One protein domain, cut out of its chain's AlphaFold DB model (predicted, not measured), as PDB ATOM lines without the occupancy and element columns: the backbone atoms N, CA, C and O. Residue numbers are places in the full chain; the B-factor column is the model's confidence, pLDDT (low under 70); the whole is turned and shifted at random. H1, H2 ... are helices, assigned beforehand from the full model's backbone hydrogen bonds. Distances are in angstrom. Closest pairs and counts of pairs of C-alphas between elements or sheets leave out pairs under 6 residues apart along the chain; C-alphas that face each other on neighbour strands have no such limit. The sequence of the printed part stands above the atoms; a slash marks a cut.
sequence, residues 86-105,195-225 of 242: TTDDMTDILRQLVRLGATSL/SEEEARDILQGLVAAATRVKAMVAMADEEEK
ATOM      1  N   THR A  86     130.601  78.181 381.388       57.30
ATOM      2  CA  THR A  86     129.476  78.033 382.285       57.30
ATOM      3  C   THR A  86     129.056  76.578 382.156       57.30
ATOM      4  O   THR A  86     129.360  75.906 381.166       57.30
ATOM      5  N   THR A  87     128.432  76.019 383.188       64.02
ATOM      6  CA  THR A  87     128.074  74.591 383.152       64.02
ATOM      7  C   THR A  87     127.322  74.235 381.857       64.02
ATOM      8  O   THR A  87     127.502  73.137 381.337       64.02
ATOM      9  N   ASP A  88     126.576  75.193 381.296       70.46
ATOM     10  CA  ASP A  88     125.914  75.096 379.998       70.46
ATOM     11  C   ASP A  88     126.907  75.062 378.815       70.46
ATOM     12  O   ASP A  88     126.845  74.116 378.025       70.46
ATOM     13  N   ASP A  89     127.889  75.970 378.743       76.40
ATOM     14  CA  ASP A  89     128.939  75.965 377.702       76.40
ATOM     15  C   ASP A  89     129.723  74.648 377.686       76.40
ATOM     16  O   ASP A  89     129.998  74.077 376.630       76.40
ATOM     17  N   MET A  90     130.044  74.113 378.870       77.57
ATOM     18  CA  MET A  90     130.734  72.831 378.972       77.57
ATOM     19  C   MET A  90     129.878  71.700 378.391       77.57
ATOM     20  O   MET A  90     130.404  70.832 377.696       77.57
ATOM     21  N   THR A  91     128.557  71.708 378.606       80.52
ATOM     22  CA  THR A  91     127.681  70.704 377.978       80.52
ATOM     23  C   THR A  91     127.629  70.839 376.461       80.52
ATOM     24  O   THR A  91     127.552  69.819 375.773       80.52
ATOM     25  N   ASP A  92     127.716  72.056 375.925       83.15
ATOM     26  CA  ASP A  92     127.746  72.288 374.481       83.15
ATOM     27  C   ASP A  92     129.064  71.842 373.851       83.15
ATOM     28  O   ASP A  92     129.038  71.164 372.821       83.15
ATOM     29  N   ILE A  93     130.196  72.099 374.509       83.33
ATOM     30  CA  ILE A  93     131.509  71.582 374.096       83.33
ATOM     31  C   ILE A  93     131.495  70.048 374.090       83.33
ATOM     32  O   ILE A  93     131.898  69.425 373.107       83.33
ATOM     33  N   LEU A  94     130.964  69.418 375.145       84.52
ATOM     34  CA  LEU A  94     130.835  67.959 375.213       84.52
ATOM     35  C   LEU A  94     129.943  67.418 374.083       84.52
ATOM     36  O   LEU A  94     130.307  66.443 373.428       84.52
ATOM     37  N   ARG A  95     128.808  68.068 373.790       83.47
ATOM     38  CA  ARG A  95     127.941  67.696 372.654       83.47
ATOM     39  C   ARG A  95     128.659  67.845 371.316       83.47
ATOM     40  O   ARG A  95     128.481  66.993 370.449       83.47
ATOM     41  N   GLN A  96     129.441  68.906 371.130       82.17
ATOM     42  CA  GLN A  96     130.213  69.123 369.907       82.17
ATOM     43  C   GLN A  96     131.276  68.042 369.723       82.17
ATOM     44  O   GLN A  96     131.348  67.458 368.646       82.17
ATOM     45  N   LEU A  97     132.034  67.704 370.769       82.80
ATOM     46  CA  LEU A  97     133.027  66.625 370.727       82.80
ATOM     47  C   LEU A  97     132.390  65.282 370.362       82.80
ATOM     48  O   LEU A  97     132.907  64.563 369.509       82.80
ATOM     49  N   VAL A  98     131.230  64.975 370.945       82.94
ATOM     50  CA  VAL A  98     130.471  63.761 370.623       82.94
ATOM     51  C   VAL A  98     129.981  63.770 369.169       82.94
ATOM     52  O   VAL A  98     130.157  62.778 368.463       82.94
ATOM     53  N   ARG A  99     129.422  64.888 368.682       83.30
ATOM     54  CA  ARG A  99     128.975  65.038 367.281       83.30
ATOM     55  C   ARG A  99     130.120  64.918 366.280       83.30
ATOM     56  O   ARG A  99     129.936  64.344 365.213       83.30
ATOM     57  N   LEU A 100     131.289  65.444 366.633       78.95
ATOM     58  CA  LEU A 100     132.506  65.346 365.832       78.95
ATOM     59  C   LEU A 100     133.145  63.955 365.898       78.95
ATOM     60  O   LEU A 100     134.131  63.734 365.212       78.95
ATOM     61  N   GLY A 101     132.636  63.022 366.710       76.48
ATOM     62  CA  GLY A 101     133.247  61.701 366.871       76.48
ATOM     63  C   GLY A 101     134.537  61.704 367.696       76.48
ATOM     64  O   GLY A 101     135.233  60.696 367.752       76.48
ATOM     65  N   ALA A 102     134.854  62.813 368.368       78.17
ATOM     66  CA  ALA A 102     136.044  62.989 369.200       78.17
ATOM     67  C   ALA A 102     135.832  62.473 370.637       78.17
ATOM     68  O   ALA A 102     136.351  63.027 371.607       78.17
ATOM     69  N   THR A 103     135.042  61.410 370.794       75.29
ATOM     70  CA  THR A 103     134.662  60.841 372.097       75.29
ATOM     71  C   THR A 103     135.853  60.260 372.851       75.29
ATOM     72  O   THR A 103     135.843  60.245 374.078       75.29
ATOM     73  N   SER A 104     136.919  59.875 372.142       73.18
ATOM     74  CA  SER A 104     138.189  59.451 372.738       73.18
ATOM     75  C   SER A 104     138.827  60.523 373.628       73.18
ATOM     76  O   SER A 104     139.543  60.171 374.555       73.18
ATOM     77  N   LEU A 105     138.537  61.811 373.397       74.23
ATOM     78  CA  LEU A 105     139.002  62.910 374.257       74.23
ATOM     79  C   LEU A 105     138.221  63.012 375.577       74.23
ATOM     80  O   LEU A 105     138.655  63.701 376.496       74.23
ATOM     81  N   SER A 195     126.325  57.831 366.229       80.49
ATOM     82  CA  SER A 195     124.873  57.906 366.063       80.49
ATOM     83  C   SER A 195     124.240  58.747 367.180       80.49
ATOM     84  O   SER A 195     124.803  58.915 368.261       80.49
ATOM     85  N   GLU A 196     123.049  59.301 366.941       80.18
ATOM     86  CA  GLU A 196     122.381  60.149 367.940       80.18
ATOM     87  C   GLU A 196     122.062  59.387 369.243       80.18
ATOM     88  O   GLU A 196     122.033  59.983 370.318       80.18
ATOM     89  N   GLU A 197     121.844  58.074 369.155       85.40
ATOM     90  CA  GLU A 197     121.617  57.201 370.310       85.40
ATOM     91  C   GLU A 197     122.903  57.017 371.128       85.40
ATOM     92  O   GLU A 197     122.918  57.357 372.311       85.40
ATOM     93  N   GLU A 198     124.010  56.635 370.483       84.72
ATOM     94  CA  GLU A 198     125.329  56.524 371.131       84.72
ATOM     95  C   GLU A 198     125.763  57.856 371.753       84.72
ATOM     96  O   GLU A 198     126.281  57.900 372.870       84.72
ATOM     97  N   ALA A 199     125.500  58.968 371.064       82.46
ATOM     98  CA  ALA A 199     125.806  60.301 371.555       82.46
ATOM     99  C   ALA A 199     125.089  60.622 372.876       82.46
ATOM    100  O   ALA A 199     125.682  61.218 373.782       82.46
ATOM    101  N   ARG A 200     123.815  60.231 372.999       83.54
ATOM    102  CA  ARG A 200     123.031  60.416 374.230       83.54
ATOM    103  C   ARG A 200     123.547  59.525 375.352       83.54
ATOM    104  O   ARG A 200     123.693  60.020 376.469       83.54
ATOM    105  N   ASP A 201     123.882  58.275 375.048       86.62
ATOM    106  CA  ASP A 201     124.431  57.331 376.024       86.62
ATOM    107  C   ASP A 201     125.776  57.814 376.582       86.62
ATOM    108  O   ASP A 201     125.990  57.798 377.797       86.62
ATOM    109  N   ILE A 202     126.659  58.335 375.722       84.29
ATOM    110  CA  ILE A 202     127.952  58.909 376.126       84.29
ATOM    111  C   ILE A 202     127.748  60.127 377.029       84.29
ATOM    112  O   ILE A 202     128.353  60.215 378.100       84.29
ATOM    113  N   LEU A 203     126.875  61.060 376.636       83.96
ATOM    114  CA  LEU A 203     126.588  62.253 377.440       83.96
ATOM    115  C   LEU A 203     125.974  61.885 378.794       83.96
ATOM    116  O   LEU A 203     126.359  62.445 379.821       83.96
ATOM    117  N   GLN A 204     125.062  60.914 378.826       85.39
ATOM    118  CA  GLN A 204     124.469  60.427 380.069       85.39
ATOM    119  C   GLN A 204     125.508  59.724 380.955       85.39
ATOM    120  O   GLN A 204     125.520  59.931 382.173       85.39
ATOM    121  N   GLY A 205     126.417  58.954 380.353       84.12
ATOM    122  CA  GLY A 205     127.554  58.333 381.029       84.12
ATOM    123  C   GLY A 205     128.490  59.363 381.663       84.12
ATOM    124  O   GLY A 205     128.852  59.223 382.832       84.12
ATOM    125  N   LEU A 206     128.808  60.440 380.940       82.22
ATOM    126  CA  LEU A 206     129.633  61.546 381.437       82.22
ATOM    127  C   LEU A 206     128.975  62.274 382.608       82.22
ATOM    128  O   LEU A 206     129.629  62.526 383.619       82.22
ATOM    129  N   VAL A 207     127.673  62.556 382.529       83.51
ATOM    130  CA  VAL A 207     126.928  63.178 383.636       83.51
ATOM    131  C   VAL A 207     126.904  62.266 384.868       83.51
ATOM    132  O   VAL A 207     127.098  62.736 385.994       83.51
ATOM    133  N   ALA A 208     126.721  60.955 384.678       84.32
ATOM    134  CA  ALA A 208     126.766  59.972 385.760       84.32
ATOM    135  C   ALA A 208     128.170  59.860 386.389       84.32
ATOM    136  O   ALA A 208     128.299  59.731 387.609       84.32
ATOM    137  N   ALA A 209     129.230  59.938 385.583       81.88
ATOM    138  CA  ALA A 209     130.608  59.957 386.069       81.88
ATOM    139  C   ALA A 209     130.909  61.248 386.846       81.88
ATOM    140  O   ALA A 209     131.396  61.187 387.975       81.88
ATOM    141  N   ALA A 210     130.535  62.408 386.301       80.50
ATOM    142  CA  ALA A 210     130.732  63.708 386.938       80.50
ATOM    143  C   ALA A 210     130.002  63.809 388.286       80.50
ATOM    144  O   ALA A 210     130.561  64.303 389.266       80.50
ATOM    145  N   THR A 211     128.774  63.290 388.378       80.12
ATOM    146  CA  THR A 211     128.031  63.242 389.650       80.12
ATOM    147  C   THR A 211     128.691  62.331 390.681       80.12
ATOM    148  O   THR A 211     128.750  62.704 391.853       80.12
ATOM    149  N   ARG A 212     129.249  61.183 390.272       80.38
ATOM    150  CA  ARG A 212     130.034  60.318 391.171       80.38
ATOM    151  C   ARG A 212     131.300  61.009 391.671       80.38
ATOM    152  O   ARG A 212     131.544  60.990 392.873       80.38
ATOM    153  N   VAL A 213     132.064  61.655 390.788       79.92
ATOM    154  CA  VAL A 213     133.275  62.405 391.167       79.92
ATOM    155  C   VAL A 213     132.923  63.533 392.133       79.92
ATOM    156  O   VAL A 213     133.546  63.657 393.181       79.92
ATOM    157  N   LYS A 214     131.866  64.301 391.847       80.23
ATOM    158  CA  LYS A 214     131.391  65.368 392.737       80.23
ATOM    159  C   LYS A 214     130.994  64.839 394.116       80.23
ATOM    160  O   LYS A 214     131.302  65.477 395.118       80.23
ATOM    161  N   ALA A 215     130.343  63.676 394.182       78.14
ATOM    162  CA  ALA A 215     130.023  63.029 395.450       78.14
ATOM    163  C   ALA A 215     131.289  62.582 396.200       78.14
ATOM    164  O   ALA A 215     131.381  62.794 397.403       78.14
ATOM    165  N   MET A 216     132.284  62.022 395.507       76.53
ATOM    166  CA  MET A 216     133.559  61.630 396.121       76.53
ATOM    167  C   MET A 216     134.335  62.830 396.672       76.53
ATOM    168  O   MET A 216     134.834  62.757 397.789       76.53
ATOM    169  N   VAL A 217     134.386  63.941 395.930       77.72
ATOM    170  CA  VAL A 217     135.014  65.192 396.388       77.72
ATOM    171  C   VAL A 217     134.282  65.749 397.606       77.72
ATOM    172  O   VAL A 217     134.921  66.076 398.596       77.72
ATOM    173  N   ALA A 218     132.945  65.773 397.598       75.16
ATOM    174  CA  ALA A 218     132.177  66.229 398.757       75.16
ATOM    175  C   ALA A 218     132.433  65.372 400.012       75.16
ATOM    176  O   ALA A 218     132.524  65.908 401.114       75.16
ATOM    177  N   MET A 219     132.585  64.053 399.851       74.61
ATOM    178  CA  MET A 219     132.941  63.153 400.954       74.61
ATOM    179  C   MET A 219     134.375  63.390 401.450       74.61
ATOM    180  O   MET A 219     134.597  63.369 402.659       74.61
ATOM    181  N   ALA A 220     135.322  63.652 400.542       75.71
ATOM    182  CA  ALA A 220     136.705  63.982 400.886       75.71
ATOM    183  C   ALA A 220     136.804  65.325 401.635       75.71
ATOM    184  O   ALA A 220     137.455  65.392 402.675       75.71
ATOM    185  N   ASP A 221     136.081  66.354 401.185       72.45
ATOM    186  CA  ASP A 221     136.010  67.661 401.853       72.45
ATOM    187  C   ASP A 221     135.393  67.555 403.259       72.45
ATOM    188  O   ASP A 221     135.795  68.256 404.193       72.45
ATOM    189  N   GLU A 222     134.382  66.698 403.440       72.19
ATOM    190  CA  GLU A 222     133.816  66.433 404.766       72.19
ATOM    191  C   GLU A 222     134.786  65.682 405.684       72.19
ATOM    192  O   GLU A 222     134.809  65.941 406.891       72.19
ATOM    193  N   GLU A 223     135.583  64.762 405.144       69.13
ATOM    194  CA  GLU A 223     136.611  64.043 405.897       69.13
ATOM    195  C   GLU A 223     137.762  64.974 406.308       69.13
ATOM    196  O   GLU A 223     138.181  64.957 407.468       69.13
ATOM    197  N   GLU A 224     138.182  65.881 405.422       64.85
ATOM    198  CA  GLU A 224     139.170  66.921 405.724       64.85
ATOM    199  C   GLU A 224     138.672  67.869 406.827       64.85
ATOM    200  O   GLU A 224     139.400  68.165 407.778       64.85
ATOM    201  N   LYS A 225     137.390  68.259 406.801       63.78
ATOM    202  CA  LYS A 225     136.777  69.061 407.880       63.78
ATOM    203  C   LYS A 225     136.722  68.331 409.223       63.78
ATOM    204  O   LYS A 225     136.779  68.989 410.260       63.78
TER     205      LYS A 225
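What this domain is: This is residues 86 to 105 and 195 to 225 of the 242 residues of an uncharacterized protein of Trypanosoma cruzi (strain CL Brener) (UniProt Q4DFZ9). One long straight helix, H2, and a shorter one, H1, make a lopsided V: the last part of H1 meets H2 near its beginning, and from there they spread apart. Residues 208 to 225 of H2 stick out as a free arm that makes much of the length. The printed part has 51 residues with two named helices, H1 then H2, and no named strand; its class is all helix. It is loose, with a radius of gyration of the C-alphas of 13.8 A, and spans 44 by 21 by 16 A.

Where its parts are: H2, residues 196 to 225, is 43.4 A long, from C-alpha 196 at (122.381, 60.149, 367.940) to C-alpha 225 at (136.777, 69.061, 407.880). H1, residues 87 to 99, is 18.5 A long and begins at C-alpha 87 (128.074, 74.591, 383.152).

How they stand to each other: H2 touches H1 with residues 199 to 203 alone, and H1 touches H2 with residues 94 to 99 alone. Their closest C-alphas, of Val 98 and Ala 199, are 5.9 A apart. They run opposite ways at a steep tilt of 40 degrees. In H1 and H2 every O i to N i+4 pair is within hydrogen-bond range.

The domain as a whole: The C-alphas farthest apart, of Ser 195 and Lys 225, are 44.9 A apart. Residues 106 to 194 are not printed; C-alphas 105 and 195 are 17.1 A apart across the cut. Residues 86 to 87 and 223 to 225 have pLDDT under 70.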